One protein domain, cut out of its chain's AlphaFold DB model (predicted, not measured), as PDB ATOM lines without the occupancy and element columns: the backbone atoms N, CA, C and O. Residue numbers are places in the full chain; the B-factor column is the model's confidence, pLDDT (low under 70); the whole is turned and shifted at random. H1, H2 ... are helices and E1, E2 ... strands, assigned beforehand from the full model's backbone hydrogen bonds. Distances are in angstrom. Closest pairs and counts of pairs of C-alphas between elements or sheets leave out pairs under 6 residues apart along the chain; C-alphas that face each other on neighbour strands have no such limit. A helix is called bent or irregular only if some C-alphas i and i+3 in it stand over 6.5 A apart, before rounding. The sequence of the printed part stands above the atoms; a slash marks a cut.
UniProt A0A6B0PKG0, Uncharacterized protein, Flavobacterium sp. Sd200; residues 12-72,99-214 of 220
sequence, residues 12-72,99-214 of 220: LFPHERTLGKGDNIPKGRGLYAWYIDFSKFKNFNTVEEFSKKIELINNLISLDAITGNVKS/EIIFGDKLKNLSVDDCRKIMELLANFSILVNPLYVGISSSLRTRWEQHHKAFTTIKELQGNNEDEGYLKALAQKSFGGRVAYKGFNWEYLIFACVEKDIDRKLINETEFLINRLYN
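What this domain is: This is residues 12 to 72 and 99 to 214 of the 220 residues of an uncharacterized protein of Flavobacterium sp. Sd200 (UniProt A0A6B0PKG0). A small twisted sheet of four antiparallel strands, in the order E1, E4, E2, E3, has helices at several places round it: H6, H7 and H8 lie side by side and reach away from it, H9 runs along its E3 edge, and H2, H3, H4 and H5 make a loose group beyond the end of E2. The printed part has 177 residues, with nine named helices and four named strands in the order E1 H1 E2 H2 H3 H4 H5 E3 H6 H7 H8 E4 H9. The class is mixed, helices and strands. The whole is compact, with a radius of gyration of the C-alphas of 17.6 A and spans of 54 by 38 by 32 A.

How they stand to each other: Begin with E1, residues 12 to 14, an edge strand antiparallel to E4, residues 188 to 194; N 13 and O 190 are 2.7 A apart, within hydrogen-bond range. H1, residues 15 to 18, only grazes the sheet. E4 is antiparallel to E2, residues 30 to 36, with N 33 to O 191 at 2.8 A, and E2 to the edge strand E3, residues 132 to 136, with N 34 to O 132 at 2.8 A. The sheet is twisted, its C-alphas up to 4.5 A off its best plane. H2, residues 38 to 41, touches residues 118 to 122 of H5, residues 111 to 122, closest at C-alphas 39 and 122, 4.5 A. H3, residues 47 to 62, and H5 only just touch, only at their ends, with 3 pairs of C-alphas within 8 A, the closest being 47 and 111 at 5.5 A. H4, residues 99 to 107, is close to H3 but not clearly touching, C-alphas 47 and 107 being 7.8 A apart. H6, residues 139 to 158, grazes the sheet with residues 139 to 143. It touches H8, residues 174 to 180, at a shallow tilt of 14 degrees, the same way; C-alphas 150 and 175 are closest, 4.3 A. H7, residues 163 to 170, makes helical hairpins with H6 and with H8. H9, residues 199 to 213, lies over E3 at a height over the sheet of 8.9 A; it is irregular, C-alphas 200 and 203 being 7.3 A apart. Every O i to N i+4 pair is within hydrogen-bond range in H3 to H8; in H9 9 of 11 are, and H1 and H2 are too short for one.

Where its parts are: Find C-alpha 12 at (-23.864, 28.373, 23.352), where E1 begins. E2 runs 20.4 A and E4 19.4 A, H3 21.3 A and H5 16.4 A. From C-alpha 139 at (-18.571, 38.460, 28.085), H6 runs 29.2 A. H9 runs 21.0 A to C-alpha 213 at (-6.606, 27.816, 15.821).

The domain as a whole: The two C-alphas farthest apart, of Asn 108 and Lys 200, are 54.1 A apart. Residues 73 to 98 are not printed, and C-alphas 72 and 99 across this cut are 11.6 A apart. The link from H1 to E2 is long. The pLDDT is under 70 in residues 58 to 72, 99 to 107, 203 and 206 to 214.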
ATOM      1  N   LEU A  12     -23.620  27.961  24.729       93.56
ATOM      2  CA  LEU A  12     -23.864  28.373  23.352       93.56
ATOM      3  C   LEU A  12     -25.023  29.361  23.286       93.56
ATOM      4  O   LEU A  12     -26.118  29.071  23.767       93.56
ATOM      5  N   PHE A  13     -24.799  30.494  22.636       94.75
ATOM      6  CA  PHE A  13     -25.759  31.569  22.422       94.75
ATOM      7  C   PHE A  13     -25.950  31.783  20.914       94.75
ATOM      8  O   PHE A  13     -25.366  32.710  20.346       94.75
ATOM      9  N   PRO A  14     -26.732  30.915  20.239       93.19
ATOM     10  CA  PRO A  14     -27.205  31.194  18.886       93.19
ATOM     11  C   PRO A  14     -28.120  32.424  18.887       93.19
ATOM     12  O   PRO A  14     -28.621  32.841  19.941       93.19
ATOM     13  N   HIS A  15     -28.369  32.988  17.705       91.06
ATOM     14  CA  HIS A  15     -29.179  34.195  17.557       91.06
ATOM     15  C   HIS A  15     -30.520  34.118  18.304       91.06
ATOM     16  O   HIS A  15     -30.829  35.013  19.094       91.06
ATOM     17  N   GLU A  16     -31.252  33.010  18.162       91.00
ATOM     18  CA  GLU A  16     -32.553  32.770  18.799       91.00
ATOM     19  C   GLU A  16     -32.474  32.812  20.324       91.00
ATOM     20  O   GLU A  16     -33.383  33.311  20.982       91.00
ATOM     21  N   ARG A  17     -31.368  32.329  20.902       91.44
ATOM     22  CA  ARG A  17     -31.151  32.405  22.347       91.44
ATOM     23  C   ARG A  17     -30.861  33.843  22.768       91.44
ATOM     24  O   ARG A  17     -31.315  34.253  23.827       91.44
ATOM     25  N   THR A  18     -30.120  34.612  21.972       88.12
ATOM     26  CA  THR A  18     -29.793  36.014  22.307       88.12
ATOM     27  C   THR A  18     -30.945  36.990  22.079       88.12
ATOM     28  O   THR A  18     -30.885  38.109  22.592       88.12
ATOM     29  N   LEU A  19     -31.954  36.601  21.288       83.19
ATOM     30  CA  LEU A  19     -33.053  37.460  20.826       83.19
ATOM     31  C   LEU A  19     -32.561  38.781  20.197       83.19
ATOM     32  O   LEU A  19     -33.213  39.816  20.325       83.19
ATOM     33  N   GLY A  20     -31.357  38.776  19.612       80.31
ATOM     34  CA  GLY A  20     -30.695  39.975  19.085       80.31
ATOM     35  C   GLY A  20     -30.274  41.014  20.136       80.31
ATOM     36  O   GLY A  20     -29.802  42.085  19.765       80.31
ATOM     37  N   LYS A  21     -30.420  40.722  21.437       85.12
ATOM     38  CA  LYS A  21     -30.129  41.656  22.543       85.12
ATOM     39  C   LYS A  21     -28.966  41.221  23.430       85.12
ATOM     40  O   LYS A  21     -28.275  42.071  23.975       85.12
ATOM     41  N   GLY A  22     -28.741  39.915  23.576       87.81
ATOM     42  CA  GLY A  22     -27.631  39.381  24.376       87.81
ATOM     43  C   GLY A  22     -27.810  39.529  25.894       87.81
ATOM     44  O   GLY A  22     -26.865  39.305  26.649       87.81
ATOM     45  N   ASP A  23     -29.017  39.853  26.372       90.75
ATOM     46  CA  ASP A  23     -29.315  40.084  27.797       90.75
ATOM     47  C   ASP A  23     -29.083  38.859  28.691       90.75
ATOM     48  O   ASP A  23     -28.901  38.987  29.906       90.75
ATOM     49  N   ASN A  24     -29.083  37.668  28.099       92.44
ATOM     50  CA  ASN A  24     -28.834  36.399  28.770       92.44
ATOM     51  C   ASN A  24     -27.370  35.950  28.722       92.44
ATOM     52  O   ASN A  24     -27.043  34.922  29.310       92.44
ATOM     53  N   ILE A  25     -26.489  36.705  28.063       94.81
ATOM     54  CA  ILE A  25     -25.058  36.411  28.050       94.81
ATOM     55  C   ILE A  25     -24.476  36.716  29.441       94.81
ATOM     56  O   ILE A  25     -24.832  37.749  30.042       94.81
ATOM     57  N   PRO A  26     -23.586  35.858  29.973       94.25
ATOM     58  CA  PRO A  26     -22.983  36.068  31.279       94.25
ATOM     59  C   PRO A  26     -22.248  37.410  31.375       94.25
ATOM     60  O   PRO A  26     -21.671  37.910  30.406       94.25
ATOM     61  N   LYS A  27     -22.299  38.035  32.554       94.94
ATOM     62  CA  LYS A  27     -21.640  39.329  32.809       94.94
ATOM     63  C   LYS A  27     -20.192  39.172  33.270       94.94
ATOM     64  O   LYS A  27     -19.460  40.160  33.268       94.94
ATOM     65  N   GLY A  28     -19.789  37.978  33.698       92.94
ATOM     66  CA  GLY A  28     -18.447  37.728  34.186       92.94
ATOM     67  C   GLY A  28     -17.399  37.728  33.084       92.94
ATOM     68  O   GLY A  28     -17.660  37.907  31.889       92.94
ATOM     69  N   ARG A  29     -16.162  37.557  33.540       92.00
ATOM     70  CA  ARG A  29     -14.980  37.426  32.695       92.00
ATOM     71  C   ARG A  29     -14.861  35.996  32.176       92.00
ATOM     72  O   ARG A  29     -15.319  35.061  32.830       92.00
ATOM     73  N   GLY A  30     -14.229  35.824  31.025       92.50
ATOM     74  CA  GLY A  30     -14.091  34.497  30.451       92.50
ATOM     75  C   GLY A  30     -13.555  34.472  29.034       92.50
ATOM     76  O   GLY A  30     -13.124  35.491  28.481       92.50
ATOM     77  N   LEU A  31     -13.611  33.275  28.464       91.00
ATOM     78  CA  LEU A  31     -13.236  32.984  27.086       91.00
ATOM     79  C   LEU A  31     -14.495  32.969  26.223       91.00
ATOM     80  O   LEU A  31     -15.558  32.529  26.668       91.00
ATOM     81  N   TYR A  32     -14.374  33.410  24.976       92.62
ATOM     82  CA  TYR A  32     -15.440  33.281  23.996       92.62
ATOM     83  C   TYR A  32     -14.911  32.951  22.607       92.62
ATOM     84  O   TYR A  32     -13.768  33.248  22.255       92.62
ATOM     85  N   ALA A  33     -15.795  32.380  21.804       90.69
ATOM     86  CA  ALA A  33     -15.570  32.076  20.411       90.69
ATOM     87  C   ALA A  33     -16.842  32.327  19.592       90.69
ATOM     88  O   ALA A  33     -17.962  32.229  20.095       90.69
ATOM     89  N   TRP A  34     -16.656  32.666  18.324       90.50
ATOM     90  CA  TRP A  34     -17.724  32.847  17.352       90.50
ATOM     91  C   TRP A  34     -17.678  31.733  16.321       90.50
ATOM     92  O   TRP A  34     -16.607  31.429  15.803       90.50
ATOM     93  N   TYR A  35     -18.835  31.178  15.987       88.50
ATOM     94  CA  TYR A  35     -18.981  30.104  15.007       88.50
ATOM     95  C   TYR A  35     -20.068  30.435  13.987       88.50
ATOM     96  O   TYR A  35     -20.929  31.276  14.254       88.50
ATOM     97  N   ILE A  36     -20.038  29.756  12.837       87.50
ATOM     98  CA  ILE A  36     -21.133  29.782  11.859       87.50
ATOM     99  C   ILE A  36     -22.204  28.783  12.295       87.50
ATOM    100  O   ILE A  36     -21.918  27.608  12.531       87.50
ATOM    101  N   ASP A  37     -23.450  29.236  12.344       91.06
ATOM    102  CA  ASP A  37     -24.620  28.378  12.472       91.06
ATOM    103  C   ASP A  37     -25.038  27.839  11.093       91.06
ATOM    104  O   ASP A  37     -25.794  28.471  10.351       91.06
ATOM    105  N   PHE A  38     -24.553  26.649  10.735       88.44
ATOM    106  CA  PHE A  38     -24.886  25.972   9.487       88.44
ATOM    107  C   PHE A  38     -26.368  25.580   9.426       88.44
ATOM    108  O   PHE A  38     -26.912  25.421   8.331       88.44
ATOM    109  N   SER A  39     -27.073  25.506  10.565       90.06
ATOM    110  CA  SER A  39     -28.512  25.215  10.568       90.06
ATOM    111  C   SER A  39     -29.328  26.290   9.837       90.06
ATOM    112  O   SER A  39     -30.349  25.980   9.219       90.06
ATOM    113  N   LYS A  40     -28.827  27.534   9.785       90.81
ATOM    114  CA  LYS A  40     -29.445  28.653   9.052       90.81
ATOM    115  C   LYS A  40     -29.466  28.452   7.537       90.81
ATOM    116  O   LYS A  40     -30.197  29.133   6.817       90.81
ATOM    117  N   PHE A  41     -28.698  27.489   7.037       88.38
ATOM    118  CA  PHE A  41     -28.579  27.196   5.617       88.38
ATOM    119  C   PHE A  41     -29.459  26.014   5.182       88.38
ATOM    120  O   PHE A  41     -29.573  25.779   3.983       88.38
ATOM    121  N   LYS A  42     -30.174  25.336   6.097       88.56
ATOM    122  CA  LYS A  42     -31.006  24.152   5.785       88.56
ATOM    123  C   LYS A  42     -32.183  24.414   4.839       88.56
ATOM    124  O   LYS A  42     -32.605  23.505   4.135       88.56
ATOM    125  N   ASN A  43     -32.711  25.637   4.810       88.50
ATOM    126  CA  ASN A  43     -33.910  25.952   4.030       88.50
ATOM    127  C   ASN A  43     -33.553  26.320   2.582       88.50
ATOM    128  O   ASN A  43     -33.027  27.411   2.349       88.50
ATOM    129  N   PHE A  44     -33.836  25.418   1.641       89.25
ATOM    130  CA  PHE A  44     -33.760  25.610   0.188       89.25
ATOM    131  C   PHE A  44     -34.661  24.598  -0.540       89.25
ATOM    132  O   PHE A  44     -34.980  23.526  -0.014       89.25
ATOM    133  N   ASN A  45     -35.043  24.937  -1.768       91.00
ATOM    134  CA  ASN A  45     -35.930  24.144  -2.614       91.00
ATOM    135  C   ASN A  45     -35.253  23.628  -3.888       91.00
ATOM    136  O   ASN A  45     -35.754  22.672  -4.477       91.00
ATOM    137  N   THR A  46     -34.128  24.219  -4.304       84.00
ATOM    138  CA  THR A  46     -33.414  23.828  -5.529       84.00
ATOM    139  C   THR A  46     -31.913  23.619  -5.300       84.00
ATOM    140  O   THR A  46     -31.354  24.047  -4.284       84.00
ATOM    141  N   VAL A  47     -31.246  22.952  -6.249       77.88
ATOM    142  CA  VAL A  47     -29.786  22.733  -6.222       77.88
ATOM    143  C   VAL A  47     -29.030  24.053  -6.402       77.88
ATOM    144  O   VAL A  47     -27.967  24.247  -5.816       77.88
ATOM    145  N   GLU A  48     -29.593  25.000  -7.151       79.44
ATOM    146  CA  GLU A  48     -29.031  26.339  -7.345       79.44
ATOM    147  C   GLU A  48     -29.060  27.146  -6.045       79.44
ATOM    148  O   GLU A  48     -28.081  27.812  -5.707       79.44
ATOM    149  N   GLU A  49     -30.153  27.073  -5.278       82.62
ATOM    150  CA  GLU A  49     -30.234  27.701  -3.955       82.62
ATOM    151  C   GLU A  49     -29.233  27.085  -2.969       82.62
ATOM    152  O   GLU A  49     -28.580  27.812  -2.217       82.62
ATOM    153  N   PHE A  50     -29.073  25.758  -2.994       83.12
ATOM    154  CA  PHE A  50     -28.044  25.068  -2.212       83.12
ATOM    155  C   PHE A  50     -26.634  25.514  -2.619       83.12
ATOM    156  O   PHE A  50     -25.838  25.891  -1.761       83.12
ATOM    157  N   SER A  51     -26.341  25.551  -3.920       76.06
ATOM    158  CA  SER A  51     -25.046  25.985  -4.452       76.06
ATOM    159  C   SER A  51     -24.711  27.412  -4.027       76.06
ATOM    160  O   SER A  51     -23.615  27.649  -3.536       76.06
ATOM    161  N   LYS A  52     -25.674  28.345  -4.084       79.44
ATOM    162  CA  LYS A  52     -25.494  29.721  -3.585       79.44
ATOM    163  C   LYS A  52     -25.196  29.775  -2.087       79.44
ATOM    164  O   LYS A  52     -24.443  30.634  -1.639       79.44
ATOM    165  N   LYS A  53     -25.774  28.873  -1.289       81.31
ATOM    166  CA  LYS A  53     -25.500  28.780   0.155       81.31
ATOM    167  C   LYS A  53     -24.110  28.226   0.439       81.31
ATOM    168  O   LYS A  53     -23.436  28.748   1.321       81.31
ATOM    169  N   ILE A  54     -23.675  27.211  -0.307       76.69
ATOM    170  CA  ILE A  54     -22.311  26.677  -0.218       76.69
ATOM    171  C   ILE A  54     -21.297  27.710  -0.700       76.69
ATOM    172  O   ILE A  54     -20.285  27.904  -0.043       76.69
ATOM    173  N   GLU A  55     -21.581  28.422  -1.787       72.25
ATOM    174  CA  GLU A  55     -20.753  29.526  -2.268       72.25
ATOM    175  C   GLU A  55     -20.677  30.642  -1.231       72.25
ATOM    176  O   GLU A  55     -19.587  31.128  -0.946       72.25
ATOM    177  N   LEU A  56     -21.805  30.998  -0.605       72.31
ATOM    178  CA  LEU A  56     -21.816  31.935   0.508       72.31
ATOM    179  C   LEU A  56     -20.870  31.431   1.599       72.31
ATOM    180  O   LEU A  56     -19.905  32.134   1.861       72.31
ATOM    181  N   ILE A  57     -21.071  30.213   2.132       71.81
ATOM    182  CA  ILE A  57     -20.211  29.549   3.138       71.81
ATOM    183  C   ILE A  57     -18.729  29.564   2.729       71.81
ATOM    184  O   ILE A  57     -17.874  29.937   3.530       71.81
ATOM    185  N   ASN A  58     -18.415  29.217   1.485       65.31
ATOM    186  CA  ASN A  58     -17.055  29.226   0.959       65.31
ATOM    187  C   ASN A  58     -16.490  30.641   0.918       65.31
ATOM    188  O   ASN A  58     -15.380  30.849   1.380       65.31
ATOM    189  N   ASN A  59     -17.247  31.642   0.478       58.94
ATOM    190  CA  ASN A  59     -16.830  33.041   0.546       58.94
ATOM    191  C   ASN A  59     -16.639  33.510   1.999       58.94
ATOM    192  O   ASN A  59     -15.775  34.352   2.264       58.94
ATOM    193  N   LEU A  60     -17.377  32.927   2.958       58.59
ATOM    194  CA  LEU A  60     -17.174  33.180   4.388       58.59
ATOM    195  C   LEU A  60     -15.816  32.650   4.877       58.59
ATOM    196  O   LEU A  60     -15.204  33.264   5.754       58.59
ATOM    197  N   ILE A  61     -15.360  31.527   4.312       53.62
ATOM    198  CA  ILE A  61     -14.193  30.745   4.753       53.62
ATOM    199  C   ILE A  61     -12.921  31.058   3.940       53.62
ATOM    200  O   ILE A  61     -11.815  31.019   4.478       53.62
ATOM    201  N   SER A  62     -13.054  31.391   2.659       45.31
ATOM    202  CA  SER A  62     -11.964  31.394   1.676       45.31
ATOM    203  C   SER A  62     -11.321  32.757   1.421       45.31
ATOM    204  O   SER A  62     -10.352  32.826   0.669       45.31
ATOM    205  N   LEU A  63     -11.776  33.851   2.040       43.59
ATOM    206  CA  LEU A  63     -11.284  35.185   1.681       43.59
ATOM    207  C   LEU A  63     -10.982  36.082   2.882       43.59
ATOM    208  O   LEU A  63     -11.867  36.645   3.520       43.59
ATOM    209  N   ASP A  64      -9.697  36.320   3.102       41.62
ATOM    210  CA  ASP A  64      -9.155  37.492   3.766       41.62
ATOM    211  C   ASP A  64      -7.934  38.011   2.992       41.62
ATOM    212  O   ASP A  64      -6.777  37.965   3.420       41.62
ATOM    213  N   ALA A  65      -8.215  38.552   1.806       39.88
ATOM    214  CA  ALA A  65      -7.284  39.431   1.104       39.88
ATOM    215  C   ALA A  65      -7.032  40.748   1.878       39.88
ATOM    216  O   ALA A  65      -6.115  41.494   1.544       39.88
ATOM    217  N   ILE A  66      -7.823  41.036   2.920       38.66
ATOM    218  CA  ILE A  66      -7.824  42.296   3.666       38.66
ATOM    219  C   ILE A  66      -6.826  42.266   4.838       38.66
ATOM    220  O   ILE A  66      -6.145  43.263   5.075       38.66
ATOM    221  N   THR A  67      -6.678  41.137   5.533       40.66
ATOM    222  CA  THR A  67      -5.613  40.911   6.528       40.66
ATOM    223  C   THR A  67      -4.450  40.105   5.954       40.66
ATOM    224  O   THR A  67      -3.359  40.100   6.522       40.66
ATOM    225  N   GLY A  68      -4.627  39.480   4.791       39.88
ATOM    226  CA  GLY A  68      -3.609  38.644   4.182       39.88
ATOM    227  C   GLY A  68      -3.452  37.290   4.871       39.88
ATOM    228  O   GLY A  68      -2.331  36.815   4.973       39.88
ATOM    229  N   ASN A  69      -4.541  36.663   5.298       40.41
ATOM    230  CA  ASN A  69      -4.529  35.305   5.836       40.41
ATOM    231  C   ASN A  69      -5.695  34.510   5.253       40.41
ATOM    232  O   ASN A  69      -6.835  34.797   5.581       40.41
ATOM    233  N   VAL A  70      -5.437  33.473   4.450       41.94
ATOM    234  CA  VAL A  70      -6.432  32.410   4.215       41.94
ATOM    235  C   VAL A  70      -5.727  31.085   3.958       41.94
ATOM    236  O   VAL A  70      -4.721  31.061   3.247       41.94
ATOM    237  N   LYS A  71      -6.280  29.983   4.481       44.56
ATOM    238  CA  LYS A  71      -6.932  28.951   3.643       44.56
ATOM    239  C   LYS A  71      -7.495  27.817   4.507       44.56
ATOM    240  O   LYS A  71      -6.768  27.262   5.319       44.56
ATOM    241  N   SER A  72      -8.750  27.474   4.204       37.97
ATOM    242  CA  SER A  72      -9.460  26.211   4.458       37.97
ATOM    243  C   SER A  72      -9.680  25.765   5.915       37.97
ATOM    244  O   SER A  72      -8.773  25.738   6.742       37.97
ATOM    245  N   GLU A  99     -10.480  19.466  -5.633       46.72
ATOM    246  CA  GLU A  99     -11.498  20.521  -5.479       46.72
ATOM    247  C   GLU A  99     -12.381  20.641  -6.732       46.72
ATOM    248  O   GLU A  99     -13.604  20.766  -6.612       46.72
ATOM    249  N   ILE A 100     -11.793  20.506  -7.927       49.91
ATOM    250  CA  ILE A 100     -12.521  20.508  -9.209       49.91
ATOM    251  C   ILE A 100     -13.465  19.295  -9.291       49.91
ATOM    252  O   ILE A 100     -14.663  19.446  -9.551       49.91
ATOM    253  N   ILE A 101     -12.960  18.095  -8.978       50.06
ATOM    254  CA  ILE A 101     -13.752  16.852  -8.975       50.06
ATOM    255  C   ILE A 101     -14.891  16.915  -7.944       50.06
ATOM    256  O   ILE A 101     -15.990  16.411  -8.194       50.06
ATOM    257  N   PHE A 102     -14.657  17.517  -6.775       54.09
ATOM    258  CA  PHE A 102     -15.695  17.688  -5.759       54.09
ATOM    259  C   PHE A 102     -16.796  18.652  -6.219       54.09
ATOM    260  O   PHE A 102     -17.981  18.339  -6.078       54.09
ATOM    261  N   GLY A 103     -16.424  19.781  -6.833       53.94
ATOM    262  CA  GLY A 103     -17.375  20.728  -7.418       53.94
ATOM    263  C   GLY A 103     -18.270  20.092  -8.486       53.94
ATOM    264  O   GLY A 103     -19.483  20.301  -8.485       53.94
ATOM    265  N   ASP A 104     -17.707  19.243  -9.347       54.81
ATOM    266  CA  ASP A 104     -18.479  18.528 -10.370       54.81
ATOM    267  C   ASP A 104     -19.373  17.421  -9.792       54.81
ATOM    268  O   ASP A 104     -20.468  17.175 -10.303       54.81
ATOM    269  N   LYS A 105     -18.980  16.799  -8.673       60.03
ATOM    270  CA  LYS A 105     -19.858  15.877  -7.933       60.03
ATOM    271  C   LYS A 105     -21.060  16.594  -7.318       60.03
ATOM    272  O   LYS A 105     -22.156  16.042  -7.368       60.03
ATOM    273  N   LEU A 106     -20.887  17.816  -6.798       63.94
ATOM    274  CA  LEU A 106     -21.994  18.614  -6.250       63.94
ATOM    275  C   LEU A 106     -23.052  18.954  -7.311       63.94
ATOM    276  O   LEU A 106     -24.243  18.934  -7.006       63.94
ATOM    277  N   LYS A 107     -22.639  19.211  -8.561       63.66
ATOM    278  CA  LYS A 107     -23.552  19.528  -9.679       63.66
ATOM    279  C   LYS A 107     -24.493  18.377 -10.048       63.66
ATOM    280  O   LYS A 107     -25.547  18.623 -10.623       63.66
ATOM    281  N   ASN A 108     -24.122  17.141  -9.717       73.31
ATOM    282  CA  ASN A 108     -24.907  15.942 -10.016       73.31
ATOM    283  C   ASN A 108     -25.797  15.489  -8.844       73.31
ATOM    284  O   ASN A 108     -26.431  14.438  -8.930       73.31
ATOM    285  N   LEU A 109     -25.832  16.241  -7.739       79.38
ATOM    286  CA  LEU A 109     -26.652  15.898  -6.581       79.38
ATOM    287  C   LEU A 109     -28.129  16.208  -6.821       79.38
ATOM    288  O   LEU A 109     -28.493  17.246  -7.375       79.38
ATOM    289  N   SER A 110     -28.993  15.328  -6.318       86.25
ATOM    290  CA  SER A 110     -30.410  15.645  -6.175       86.25
ATOM    291  C   SER A 110     -30.626  16.667  -5.050       86.25
ATOM    292  O   SER A 110     -29.817  16.783  -4.126       86.25
ATOM    293  N   VAL A 111     -31.760  17.377  -5.071       85.25
ATOM    294  CA  VAL A 111     -32.140  18.291  -3.974       85.25
ATOM    295  C   VAL A 111     -32.188  17.556  -2.626       85.25
ATOM    296  O   VAL A 111     -31.803  18.121  -1.602       85.25
ATOM    297  N   ASP A 112     -32.612  16.292  -2.612       90.19
ATOM    298  CA  ASP A 112     -32.672  15.489  -1.390       90.19
ATOM    299  C   ASP A 112     -31.286  15.129  -0.850       90.19
ATOM    300  O   ASP A 112     -31.081  15.142   0.364       90.19
ATOM    301  N   ASP A 113     -30.307  14.868  -1.716       84.81
ATOM    302  CA  ASP A 113     -28.929  14.638  -1.273       84.81
ATOM    303  C   ASP A 113     -28.298  15.920  -0.726       84.81
ATOM    304  O   ASP A 113     -27.664  15.893   0.332       84.81
ATOM    305  N   CYS A 114     -28.569  17.066  -1.358       84.62
ATOM    306  CA  CYS A 114     -28.185  18.374  -0.831       84.62
ATOM    307  C   CYS A 114     -28.756  18.611   0.579       84.62
ATOM    308  O   CYS A 114     -28.051  19.113   1.460       84.62
ATOM    309  N   ARG A 115     -30.020  18.228   0.832       85.81
ATOM    310  CA  ARG A 115     -30.656  18.350   2.162       85.81
ATOM    311  C   ARG A 115     -29.947  17.501   3.208       85.81
ATOM    312  O   ARG A 115     -29.642  18.018   4.281       85.81
ATOM    313  N   LYS A 116     -29.626  16.244   2.884       87.31
ATOM    314  CA  LYS A 116     -28.877  15.345   3.782       87.31
ATOM    315  C   LYS A 116     -27.496  15.910   4.117       87.31
ATOM    316  O   LYS A 116     -27.101  15.907   5.279       87.31
ATOM    317  N   ILE A 117     -26.776  16.437   3.122       85.00
ATOM    318  CA  ILE A 117     -25.464  17.070   3.334       85.00
ATOM    319  C   ILE A 117     -25.592  18.271   4.273       85.00
ATOM    320  O   ILE A 117     -24.847  18.371   5.246       85.00
ATOM    321  N   MET A 118     -26.546  19.170   4.018       84.88
ATOM    322  CA  MET A 118     -26.724  20.363   4.849       84.88
ATOM    323  C   MET A 118     -27.176  20.016   6.275       84.88
ATOM    324  O   MET A 118     -26.781  20.672   7.236       84.88
ATOM    325  N   GLU A 119     -27.976  18.962   6.431       88.75
ATOM    326  CA  GLU A 119     -28.354  18.438   7.740       88.75
ATOM    327  C   GLU A 119     -27.158  17.886   8.519       88.75
ATOM    328  O   GLU A 119     -27.035  18.163   9.712       88.75
ATOM    329  N   LEU A 120     -26.243  17.178   7.853       84.56
ATOM    330  CA  LEU A 120     -24.990  16.760   8.473       84.56
ATOM    331  C   LEU A 120     -24.147  17.974   8.872       84.56
ATOM    332  O   LEU A 120     -23.744  18.057  10.030       84.56
ATOM    333  N   LEU A 121     -23.944  18.939   7.967       82.06
ATOM    334  CA  LEU A 121     -23.176  20.163   8.235       82.06
ATOM    335  C   LEU A 121     -23.721  20.958   9.428       82.06
ATOM    336  O   LEU A 121     -22.934  21.460  10.229       82.06
ATOM    337  N   ALA A 122     -25.045  21.020   9.599       86.50
ATOM    338  CA  ALA A 122     -25.679  21.675  10.743       86.50
ATOM    339  C   ALA A 122     -25.189  21.133  12.101       86.50
ATOM    340  O   ALA A 122     -25.078  21.896  13.059       86.50
ATOM    341  N   ASN A 123     -24.823  19.849  12.182       81.75
ATOM    342  CA  ASN A 123     -24.300  19.241  13.410       81.75
ATOM    343  C   ASN A 123     -22.830  19.602  13.694       81.75
ATOM    344  O   ASN A 123     -22.355  19.411  14.812       81.75
ATOM    345  N   PHE A 124     -22.105  20.139  12.709       80.50
ATOM    346  CA  PHE A 124     -20.687  20.481  12.835       80.50
ATOM    347  C   PHE A 124     -20.429  21.940  13.224       80.50
ATOM    348  O   PHE A 124     -19.274  22.304  13.414       80.50
ATOM    349  N   SER A 125     -21.459  22.774  13.403       82.75
ATOM    350  CA  SER A 125     -21.307  24.219  13.653       82.75
ATOM    351  C   SER A 125     -20.308  24.607  14.743       82.75
ATOM    352  O   SER A 125     -19.623  25.613  14.601       82.75
ATOM    353  N   ILE A 126     -20.196  23.816  15.811       79.19
ATOM    354  CA  ILE A 126     -19.260  24.061  16.926       79.19
ATOM    355  C   ILE A 126     -18.067  23.094  16.947       79.19
ATOM    356  O   ILE A 126     -17.195  23.217  17.801       79.19
ATOM    357  N   LEU A 127     -18.035  22.120  16.034       74.81
ATOM    358  CA  LEU A 127     -16.972  21.111  15.921       74.81
ATOM    359  C   LEU A 127     -15.849  21.547  14.974       74.81
ATOM    360  O   LEU A 127     -14.922  20.792  14.699       74.81
ATOM    361  N   VAL A 128     -15.959  22.761  14.451       72.00
ATOM    362  CA  VAL A 128     -15.099  23.324  13.417       72.00
ATOM    363  C   VAL A 128     -14.294  24.481  13.985       72.00
ATOM    364  O   VAL A 128     -14.569  24.947  15.089       72.00
ATOM    365  N   ASN A 129     -13.295  24.971  13.252       73.00
ATOM    366  CA  ASN A 129     -12.499  26.092  13.741       73.00
ATOM    367  C   ASN A 129     -13.375  27.342  13.948       73.00
ATOM    368  O   ASN A 129     -14.180  27.684  13.075       73.00
ATOM    369  N   PRO A 130     -13.222  28.049  15.081       80.12
ATOM    370  CA  PRO A 130     -13.976  29.265  15.329       80.12
ATOM    371  C   PRO A 130     -13.609  30.358  14.321       80.12
ATOM    372  O   PRO A 130     -12.457  30.521  13.918       80.12
ATOM    373  N   LEU A 131     -14.598  31.175  13.977       79.62
ATOM    374  CA  LEU A 131     -14.424  32.395  13.197       79.62
ATOM    375  C   LEU A 131     -13.544  33.408  13.923       79.62
ATOM    376  O   LEU A 131     -12.744  34.103  13.311       79.62
ATOM    377  N   TYR A 132     -13.720  33.531  15.232       82.75
ATOM    378  CA  TYR A 132     -12.984  34.466  16.066       82.75
ATOM    379  C   TYR A 132     -12.981  33.955  17.494       82.75
ATOM    380  O   TYR A 132     -13.981  33.415  17.958       82.75
ATOM    381  N   VAL A 133     -11.878  34.168  18.191       84.12
ATOM    382  CA  VAL A 133     -11.708  33.834  19.604       84.12
ATOM    383  C   VAL A 133     -11.283  35.079  20.357       84.12
ATOM    384  O   VAL A 133     -10.623  35.964  19.805       84.12
ATOM    385  N   GLY A 134     -11.658  35.162  21.622       86.75
ATOM    386  CA  GLY A 134     -11.142  36.208  22.477       86.75
ATOM    387  C   GLY A 134     -11.392  35.956  23.944       86.75
ATOM    388  O   GLY A 134     -12.066  35.009  24.354       86.75
ATOM    389  N   ILE A 135     -10.827  36.853  24.730       89.50
ATOM    390  CA  ILE A 135     -10.912  36.866  26.175       89.50
ATOM    391  C   ILE A 135     -11.486  38.215  26.585       89.50
ATOM    392  O   ILE A 135     -11.164  39.255  26.009       89.50
ATOM    393  N   SER A 136     -12.383  38.217  27.566       90.31
ATOM    394  CA  SER A 136     -13.005  39.452  28.026       90.31
ATOM    395  C   SER A 136     -13.123  39.503  29.537       90.31
ATOM    396  O   SER A 136     -13.368  38.494  30.191       90.31
ATOM    397  N   SER A 137     -13.031  40.712  30.087       90.00
ATOM    398  CA  SER A 137     -13.411  41.003  31.470       90.00
ATOM    399  C   SER A 137     -14.930  41.033  31.694       90.00
ATOM    400  O   SER A 137     -15.360  41.030  32.841       90.00
ATOM    401  N   SER A 138     -15.719  41.108  30.618       93.69
ATOM    402  CA  SER A 138     -17.185  41.002  30.605       93.69
ATOM    403  C   SER A 138     -17.626  40.401  29.270       93.69
ATOM    404  O   SER A 138     -17.473  41.035  28.217       93.69
ATOM    405  N   LEU A 139     -18.128  39.167  29.290       95.19
ATOM    406  CA  LEU A 139     -18.571  38.460  28.085       95.19
ATOM    407  C   LEU A 139     -19.732  39.196  27.403       95.19
ATOM    408  O   LEU A 139     -19.657  39.474  26.205       95.19
ATOM    409  N   ARG A 140     -20.739  39.620  28.176       96.12
ATOM    410  CA  ARG A 140     -21.873  40.409  27.672       96.12
ATOM    411  C   ARG A 140     -21.440  41.704  26.996       96.12
ATOM    412  O   ARG A 140     -21.784  41.932  25.842       96.12
ATOM    413  N   THR A 141     -20.640  42.526  27.675       95.44
ATOM    414  CA  THR A 141     -20.190  43.808  27.108       95.44
ATOM    415  C   THR A 141     -19.400  43.588  25.822       95.44
ATOM    416  O   THR A 141     -19.496  44.371  24.879       95.44
ATOM    417  N   ARG A 142     -18.620  42.504  25.745       94.44
ATOM    418  CA  ARG A 142     -17.861  42.180  24.538       94.44
ATOM    419  C   ARG A 142     -18.758  41.750  23.382       94.44
ATOM    420  O   ARG A 142     -18.492  42.143  22.248       94.44
ATOM    421  N   TRP A 143     -19.811  40.987  23.660       96.25
ATOM    422  CA  TRP A 143     -20.837  40.666  22.673       96.25
ATOM    423  C   TRP A 143     -21.529  41.937  22.159       96.25
ATOM    424  O   TRP A 143     -21.557  42.158  20.950       96.25
ATOM    425  N   GLU A 144     -21.972  42.823  23.060       96.31
ATOM    426  CA  GLU A 144     -22.635  44.095  22.723       96.31
ATOM    427  C   GLU A 144     -21.745  44.988  21.851       96.31
ATOM    428  O   GLU A 144     -22.213  45.580  20.880       96.31
ATOM    429  N   GLN A 145     -20.444  45.055  22.153       95.50
ATOM    430  CA  GLN A 145     -19.471  45.798  21.349       95.50
ATOM    431  C   GLN A 145     -19.377  45.275  19.913       95.50
ATOM    432  O   GLN A 145     -19.340  46.076  18.978       95.50
ATOM    433  N   HIS A 146     -19.320  43.952  19.722       95.25
ATOM    434  CA  HIS A 146     -19.286  43.375  18.375       95.25
ATOM    435  C   HIS A 146     -20.617  43.584  17.656       95.25
ATOM    436  O   HIS A 146     -20.598  43.989  16.499       95.25
ATOM    437  N   HIS A 147     -21.747  43.389  18.336       95.94
ATOM    438  CA  HIS A 147     -23.067  43.614  17.746       95.94
ATOM    439  C   HIS A 147     -23.250  45.073  17.307       95.94
ATOM    440  O   HIS A 147     -23.604  45.335  16.163       95.94
ATOM    441  N   LYS A 148     -22.899  46.034  18.168       95.94
ATOM    442  CA  LYS A 148     -22.939  47.463  17.837       95.94
ATOM    443  C   LYS A 148     -22.037  47.799  16.650       95.94
ATOM    444  O   LYS A 148     -22.423  48.559  15.772       95.94
ATOM    445  N   ALA A 149     -20.827  47.244  16.606       94.88
ATOM    446  CA  ALA A 149     -19.936  47.479  15.476       94.88
ATOM    447  C   ALA A 149     -20.487  46.887  14.169       94.88
ATOM    448  O   ALA A 149     -20.320  47.492  13.113       94.88
ATOM    449  N   PHE A 150     -21.161  45.735  14.238       94.69
ATOM    450  CA  PHE A 150     -21.863  45.156  13.098       94.69
ATOM    451  C   PHE A 150     -22.959  46.098  12.584       94.69
ATOM    452  O   PHE A 150     -22.956  46.446  11.403       94.69
ATOM    453  N   THR A 151     -23.856  46.562  13.462       95.12
ATOM    454  CA  THR A 151     -24.970  47.437  13.063       95.12
ATOM    455  C   THR A 151     -24.469  48.755  12.480       95.12
ATOM    456  O   THR A 151     -24.908  49.141  11.402       95.12
ATOM    457  N   THR A 152     -23.470  49.384  13.112       94.94
ATOM    458  CA  THR A 152     -22.868  50.629  12.610       94.94
ATOM    459  C   THR A 152     -22.292  50.470  11.203       94.94
ATOM    460  O   THR A 152     -22.509  51.327  10.356       94.94
ATOM    461  N   ILE A 153     -21.575  49.380  10.909       93.69
ATOM    462  CA  ILE A 153     -21.031  49.178   9.558       93.69
ATOM    463  C   ILE A 153     -22.148  48.943   8.533       93.69
ATOM    464  O   ILE A 153     -22.065  49.486   7.435       93.69
ATOM    465  N   LYS A 154     -23.208  48.195   8.879       92.62
ATOM    466  CA  LYS A 154     -24.356  47.988   7.974       92.62
ATOM    467  C   LYS A 154     -25.083  49.298   7.661       92.62
ATOM    468  O   LYS A 154     -25.448  49.519   6.511       92.62
ATOM    469  N   GLU A 155     -25.256  50.163   8.658       93.94
ATOM    470  CA  GLU A 155     -25.839  51.499   8.483       93.94
ATOM    471  C   GLU A 155     -24.989  52.359   7.539       93.94
ATOM    472  O   GLU A 155     -25.507  52.912   6.573       93.94
ATOM    473  N   LEU A 156     -23.672  52.414   7.763       92.12
ATOM    474  CA  LEU A 156     -22.763  53.207   6.928       92.12
ATOM    475  C   LEU A 156     -22.670  52.676   5.485       92.12
ATOM    476  O   LEU A 156     -22.593  53.468   4.549       92.12
ATOM    477  N   GLN A 157     -22.733  51.355   5.282       88.06
ATOM    478  CA  GLN A 157     -22.826  50.761   3.940       88.06
ATOM    479  C   GLN A 157     -24.111  51.180   3.211       88.06
ATOM    480  O   GLN A 157     -24.077  51.408   2.007       88.06
ATOM    481  N   GLY A 158     -25.231  51.319   3.930       88.69
ATOM    482  CA  GLY A 158     -26.489  51.818   3.366       88.69
ATOM    483  C   GLY A 158     -26.441  53.292   2.946       88.69
ATOM    484  O   GLY A 158     -27.215  53.703   2.085       88.69
ATOM    485  N   ASN A 159     -25.512  54.070   3.510       91.31
ATOM    486  CA  ASN A 159     -25.350  55.501   3.241       91.31
ATOM    487  C   ASN A 159     -24.335  55.817   2.127       91.31
ATOM    488  O   ASN A 159     -24.094  56.991   1.857       91.31
ATOM    489  N   ASN A 160     -23.758  54.804   1.465       82.38
ATOM    490  CA  ASN A 160     -22.720  54.960   0.433       82.38
ATOM    491  C   ASN A 160     -21.482  55.754   0.903       82.38
ATOM    492  O   ASN A 160     -20.938  56.572   0.162       82.38
ATOM    493  N   GLU A 161     -21.043  55.517   2.141       87.69
ATOM    494  CA  GLU A 161     -19.797  56.075   2.683       87.69
ATOM    495  C   GLU A 161     -18.552  55.594   1.912       87.69
ATOM    496  O   GLU A 161     -18.578  54.562   1.238       87.69
ATOM    497  N   ASP A 162     -17.435  56.318   2.055       89.94
ATOM    498  CA  ASP A 162     -16.163  55.965   1.409       89.94
ATOM    499  C   ASP A 162     -15.707  54.536   1.759       89.94
ATOM    500  O   ASP A 162     -15.612  54.147   2.930       89.94
ATOM    501  N   GLU A 163     -15.379  53.748   0.732       85.25
ATOM    502  CA  GLU A 163     -15.040  52.331   0.884       85.25
ATOM    503  C   GLU A 163     -13.748  52.125   1.694       85.25
ATOM    504  O   GLU A 163     -13.652  51.188   2.497       85.25
ATOM    505  N   GLY A 164     -12.765  53.016   1.531       84.81
ATOM    506  CA  GLY A 164     -11.506  52.977   2.273       84.81
ATOM    507  C   GLY A 164     -11.716  53.216   3.767       84.81
ATOM    508  O   GLY A 164     -11.208  52.459   4.604       84.81
ATOM    509  N   TYR A 165     -12.523  54.222   4.104       88.38
ATOM    510  CA  TYR A 165     -12.931  54.528   5.470       88.38
ATOM    511  C   TYR A 165     -13.736  53.385   6.102       88.38
ATOM    512  O   TYR A 165     -13.392  52.920   7.197       88.38
ATOM    513  N   LEU A 166     -14.756  52.877   5.400       86.12
ATOM    514  CA  LEU A 166     -15.581  51.748   5.841       86.12
ATOM    515  C   LEU A 166     -14.733  50.520   6.163       86.12
ATOM    516  O   LEU A 166     -14.872  49.920   7.232       86.12
ATOM    517  N   LYS A 167     -13.810  50.174   5.263       83.69
ATOM    518  CA  LYS A 167     -12.894  49.046   5.433       83.69
ATOM    519  C   LYS A 167     -12.008  49.223   6.664       83.69
ATOM    520  O   LYS A 167     -11.896  48.301   7.476       83.69
ATOM    521  N   ALA A 168     -11.413  50.403   6.841       83.25
ATOM    522  CA  ALA A 168     -10.562  50.702   7.992       83.25
ATOM    523  C   ALA A 168     -11.335  50.650   9.322       83.25
ATOM    524  O   ALA A 168     -10.813  50.181  10.338       83.25
ATOM    525  N   LEU A 169     -12.591  51.104   9.332       86.62
ATOM    526  CA  LEU A 169     -13.453  51.038  10.508       86.62
ATOM    527  C   LEU A 169     -13.867  49.592  10.824       86.62
ATOM    528  O   LEU A 169     -13.736  49.149  11.970       86.62
ATOM    529  N   ALA A 170     -14.295  48.842   9.808       85.69
ATOM    530  CA  ALA A 170     -14.726  47.453   9.924       85.69
ATOM    531  C   ALA A 170     -13.632  46.546  10.504       85.69
ATOM    532  O   ALA A 170     -13.905  45.720  11.377       85.69
ATOM    533  N   GLN A 171     -12.377  46.744  10.093       82.25
ATOM    534  CA  GLN A 171     -11.230  45.955  10.553       82.25
ATOM    535  C   GLN A 171     -11.000  45.990  12.073       82.25
ATOM    536  O   GLN A 171     -10.385  45.066  12.610       82.25
ATOM    537  N   LYS A 172     -11.507  46.998  12.797       83.38
ATOM    538  CA  LYS A 172     -11.245  47.181  14.238       83.38
ATOM    539  C   LYS A 172     -11.937  46.152  15.139       83.38
ATOM    540  O   LYS A 172     -11.511  45.940  16.277       83.38
ATOM    541  N   SER A 173     -12.995  45.496  14.663       85.25
ATOM    542  CA  SER A 173     -13.795  44.561  15.465       85.25
ATOM    543  C   SER A 173     -14.233  43.345  14.655       85.25
ATOM    544  O   SER A 173     -14.249  43.381  13.429       85.25
ATOM    545  N   PHE A 174     -14.596  42.257  15.337       87.25
ATOM    546  CA  PHE A 174     -15.134  41.081  14.654       87.25
ATOM    547  C   PHE A 174     -16.476  41.412  13.996       87.25
ATOM    548  O   PHE A 174     -16.624  41.189  12.799       87.25
ATOM    549  N   GLY A 175     -17.404  42.033  14.731       89.38
ATOM    550  CA  GLY A 175     -18.707  42.404  14.174       89.38
ATOM    551  C   GLY A 175     -18.620  43.359  12.980       89.38
ATOM    552  O   GLY A 175     -19.325  43.164  11.996       89.38
ATOM    553  N   GLY A 176     -17.690  44.320  13.000       88.62
ATOM    554  CA  GLY A 176     -17.439  45.190  11.850       88.62
ATOM    555  C   GLY A 176     -16.950  44.422  10.617       88.62
ATOM    556  O   GLY A 176     -17.451  44.649   9.518       88.62
ATOM    557  N   ARG A 177     -16.032  43.460  10.792       84.75
ATOM    558  CA  ARG A 177     -15.565  42.585   9.699       84.75
ATOM    559  C   ARG A 177     -16.687  41.714   9.133       84.75
ATOM    560  O   ARG A 177     -16.768  41.565   7.918       84.75
ATOM    561  N   VAL A 178     -17.545  41.170   9.994       85.50
ATOM    562  CA  VAL A 178     -18.732  40.392   9.596       85.50
ATOM    563  C   VAL A 178     -19.670  41.256   8.746       85.50
ATOM    564  O   VAL A 178     -20.033  40.860   7.640       85.50
ATOM    565  N   ALA A 179     -20.012  42.457   9.222       88.12
ATOM    566  CA  ALA A 179     -20.892  43.383   8.511       88.12
ATOM    567  C   ALA A 179     -20.332  43.797   7.148       88.12
ATOM    568  O   ALA A 179     -21.033  43.690   6.146       88.12
ATOM    569  N   TYR A 180     -19.059  44.203   7.103       84.38
ATOM    570  CA  TYR A 180     -18.413  44.661   5.872       84.38
ATOM    571  C   TYR A 180     -18.406  43.584   4.782       84.38
ATOM    572  O   TYR A 180     -18.612  43.891   3.614       84.38
ATOM    573  N   LYS A 181     -18.259  42.310   5.169       76.50
ATOM    574  CA  LYS A 181     -18.352  41.165   4.251       76.50
ATOM    575  C   LYS A 181     -19.790  40.783   3.861       76.50
ATOM    576  O   LYS A 181     -19.982  39.784   3.178       76.50
ATOM    577  N   GLY A 182     -20.801  41.525   4.309       77.50
ATOM    578  CA  GLY A 182     -22.199  41.291   3.950       77.50
ATOM    579  C   GLY A 182     -22.864  40.122   4.682       77.50
ATOM    580  O   GLY A 182     -23.931  39.683   4.264       77.50
ATOM    581  N   PHE A 183     -22.282  39.620   5.773       80.69
ATOM    582  CA  PHE A 183     -22.871  38.516   6.532       80.69
ATOM    583  C   PHE A 183     -24.086  38.959   7.346       80.69
ATOM    584  O   PHE A 183     -24.204  40.118   7.752       80.69
ATOM    585  N   ASN A 184     -24.935  37.987   7.672       87.44
ATOM    586  CA  ASN A 184     -26.019  38.165   8.626       87.44
ATOM    587  C   ASN A 184     -25.545  37.804  10.034       87.44
ATOM    588  O   ASN A 184     -25.012  36.719  10.265       87.44
ATOM    589  N   TRP A 185     -25.787  38.706  10.984       91.19
ATOM    590  CA  TRP A 185     -25.509  38.473  12.403       91.19
ATOM    591  C   TRP A 185     -26.240  37.240  12.948       91.19
ATOM    592  O   TRP A 185     -25.730  36.528  13.807       91.19
ATOM    593  N   GLU A 186     -27.418  36.954  12.396       92.12
ATOM    594  CA  GLU A 186     -28.260  35.812  12.755       92.12
ATOM    595  C   GLU A 186     -27.602  34.457  12.474       92.12
ATOM    596  O   GLU A 186     -28.021  33.444  13.025       92.12
ATOM    597  N   TYR A 187     -26.565  34.423  11.632       90.44
ATOM    598  CA  TYR A 187     -25.859  33.191  11.267       90.44
ATOM    599  C   TYR A 187     -24.714  32.859  12.219       90.44
ATOM    600  O   TYR A 187     -23.907  31.979  11.927       90.44
ATOM    601  N   LEU A 188     -24.614  33.571  13.339       91.56
ATOM    602  CA  LEU A 188     -23.516  33.437  14.279       91.56
ATOM    603  C   LEU A 188     -23.964  32.787  15.586       91.56
ATOM    604  O   LEU A 188     -25.014  33.107  16.147       91.56
ATOM    605  N   ILE A 189     -23.101  31.919  16.108       93.75
ATOM    606  CA  ILE A 189     -23.200  31.375  17.463       93.75
ATOM    607  C   ILE A 189     -22.100  32.013  18.298       93.75
ATOM    608  O   ILE A 189     -20.920  31.914  17.955       93.75
ATOM    609  N   PHE A 190     -22.479  32.636  19.410       95.06
ATOM    610  CA  PHE A 190     -21.533  33.046  20.439       95.06
ATOM    611  C   PHE A 190     -21.386  31.915  21.457       95.06
ATOM    612  O   PHE A 190     -22.332  31.600  22.170       95.06
ATOM    613  N   ALA A 191     -20.221  31.283  21.526       94.31
ATOM    614  CA  ALA A 191     -19.906  30.291  22.546       94.31
ATOM    615  C   ALA A 191     -19.024  30.933  23.614       94.31
ATOM    616  O   ALA A 191     -18.070  31.632  23.275       94.31
ATOM    617  N   CYS A 192     -19.299  30.704  24.895       94.25
ATOM    618  CA  CYS A 192     -18.464  31.253  25.958       94.25
ATOM    619  C   CYS A 192     -18.419  30.376  27.203       94.25
ATOM    620  O   CYS A 192     -19.249  29.491  27.395       94.25
ATOM    621  N   VAL A 193     -17.423  30.643  28.041       93.19
ATOM    622  CA  VAL A 193     -17.267  30.040  29.360       93.19
ATOM    623  C   VAL A 193     -16.767  31.106  30.327       93.19
ATOM    624  O   VAL A 193     -15.787  31.803  30.040       93.19
ATOM    625  N   GLU A 194     -17.454  31.267  31.458       92.38
ATOM    626  CA  GLU A 194     -16.974  32.120  32.544       92.38
ATOM    627  C   GLU A 194     -15.773  31.453  33.207       92.38
ATOM    628  O   GLU A 194     -15.835  30.316  33.667       92.38
ATOM    629  N   LYS A 195     -14.653  32.165  33.245       89.06
ATOM    630  CA  LYS A 195     -13.399  31.645  33.780       89.06
ATOM    631  C   LYS A 195     -12.648  32.790  34.407       89.06
ATOM    632  O   LYS A 195     -12.507  33.839  33.782       89.06
ATOM    633  N   ASP A 196     -12.140  32.594  35.619       85.94
ATOM    634  CA  ASP A 196     -11.219  33.573  36.171       85.94
ATOM    635  C   ASP A 196      -9.901  33.525  35.391       85.94
ATOM    636  O   ASP A 196      -9.254  32.482  35.299       85.94
ATOM    637  N   ILE A 197      -9.550  34.645  34.768       80.25
ATOM    638  CA  ILE A 197      -8.386  34.770  33.895       80.25
ATOM    639  C   ILE A 197      -7.538  35.912  34.424       80.25
ATOM    640  O   ILE A 197      -8.038  37.023  34.646       80.25
ATOM    641  N   ASP A 198      -6.244  35.644  34.589       82.38
ATOM    642  CA  ASP A 198      -5.279  36.691  34.880       82.38
ATOM    643  C   ASP A 198      -5.203  37.643  33.683       82.38
ATOM    644  O   ASP A 198      -4.810  37.268  32.577       82.38
ATOM    645  N   ARG A 199      -5.564  38.908  33.917       76.06
ATOM    646  CA  ARG A 199      -5.523  39.961  32.898       76.06
ATOM    647  C   ARG A 199      -4.137  40.125  32.283       76.06
ATOM    648  O   ARG A 199      -4.049  40.531  31.128       76.06
ATOM    649  N   LYS A 200      -3.080  39.805  33.034       80.44
ATOM    650  CA  LYS A 200      -1.696  39.868  32.558       80.44
ATOM    651  C   LYS A 200      -1.374  38.819  31.501       80.44
ATOM    652  O   LYS A 200      -0.397  39.010  30.804       80.44
ATOM    653  N   LEU A 201      -2.169  37.751  31.401       79.00
ATOM    654  CA  LEU A 201      -1.972  36.657  30.445       79.00
ATOM    655  C   LEU A 201      -2.921  36.734  29.246       79.00
ATOM    656  O   LEU A 201      -2.860  35.875  28.366       79.00
ATOM    657  N   ILE A 202      -3.836  37.711  29.212       77.62
ATOM    658  CA  ILE A 202      -4.856  37.805  28.160       77.62
ATOM    659  C   ILE A 202      -4.207  37.925  26.784       77.62
ATOM    660  O   ILE A 202      -4.592  37.195  25.876       77.62
ATOM    661  N   ASN A 203      -3.218  38.805  26.635       69.12
ATOM    662  CA  ASN A 203      -2.611  39.081  25.335       69.12
ATOM    663  C   ASN A 203      -1.826  37.869  24.817       69.12
ATOM    664  O   ASN A 203      -1.965  37.497  23.655       69.12
ATOM    665  N   GLU A 204      -1.047  37.222  25.680       73.50
ATOM    666  CA  GLU A 204      -0.256  36.032  25.369       73.50
ATOM    667  C   GLU A 204      -1.164  34.844  25.046       73.50
ATOM    668  O   GLU A 204      -0.916  34.103  24.095       73.50
ATOM    669  N   THR A 205      -2.251  34.683  25.804       72.56
ATOM    670  CA  THR A 205      -3.221  33.608  25.582       72.56
ATOM    671  C   THR A 205      -3.999  33.844  24.290       72.56
ATOM    672  O   THR A 205      -4.096  32.933  23.474       72.56
ATOM    673  N   GLU A 206      -4.498  35.061  24.043       67.88
ATOM    674  CA  GLU A 206      -5.127  35.408  22.763       67.88
ATOM    675  C   GLU A 206      -4.155  35.203  21.599       67.88
ATOM    676  O   GLU A 206      -4.553  34.651  20.575       67.88
ATOM    677  N   PHE A 207      -2.884  35.584  21.746       65.56
ATOM    678  CA  PHE A 207      -1.857  35.356  20.730       65.56
ATOM    679  C   PHE A 207      -1.678  33.863  20.424       65.56
ATOM    680  O   PHE A 207      -1.715  33.462  19.260       65.56
ATOM    681  N   LEU A 208      -1.547  33.019  21.453       65.12
ATOM    682  CA  LEU A 208      -1.402  31.571  21.281       65.12
ATOM    683  C   LEU A 208      -2.652  30.927  20.676       65.12
ATOM    684  O   LEU A 208      -2.522  30.119  19.762       65.12
ATOM    685  N   ILE A 209      -3.855  31.296  21.125       66.94
ATOM    686  CA  ILE A 209      -5.103  30.756  20.565       66.94
ATOM    687  C   ILE A 209      -5.241  31.178  19.099       66.94
ATOM    688  O   ILE A 209      -5.525  30.334  18.249       66.94
ATOM    689  N   ASN A 210      -4.986  32.450  18.774       60.38
ATOM    690  CA  ASN A 210      -5.004  32.904  17.384       60.38
ATOM    691  C   ASN A 210      -3.951  32.170  16.538       60.38
ATOM    692  O   ASN A 210      -4.219  31.871  15.382       60.38
ATOM    693  N   ARG A 211      -2.790  31.814  17.102       59.91
ATOM    694  CA  ARG A 211      -1.760  31.035  16.398       59.91
ATOM    695  C   ARG A 211      -2.149  29.569  16.187       59.91
ATOM    696  O   ARG A 211      -1.895  29.035  15.116       59.91
ATOM    697  N   LEU A 212      -2.716  28.920  17.202       59.44
ATOM    698  CA  LEU A 212      -3.039  27.490  17.174       59.44
ATOM    699  C   LEU A 212      -4.288  27.196  16.342       59.44
ATOM    700  O   LEU A 212      -4.302  26.243  15.571       59.44
ATOM    701  N   TYR A 213      -5.324  28.020  16.494       58.06
ATOM    702  CA  TYR A 213      -6.606  27.816  15.821       58.06
ATOM    703  C   TYR A 213      -6.727  28.595  14.514       58.06
ATOM    704  O   TYR A 213      -7.618  28.290  13.724       58.06
ATOM    705  N   ASN A 214      -5.855  29.589  14.293       56.56
ATOM    706  CA  ASN A 214      -5.867  30.483  13.134       56.56
ATOM    707  C   ASN A 214      -7.292  30.905  12.730       56.56
ATOM    708  O   ASN A 214      -7.723  30.643  11.603       56.56
TER     709      ASN A 214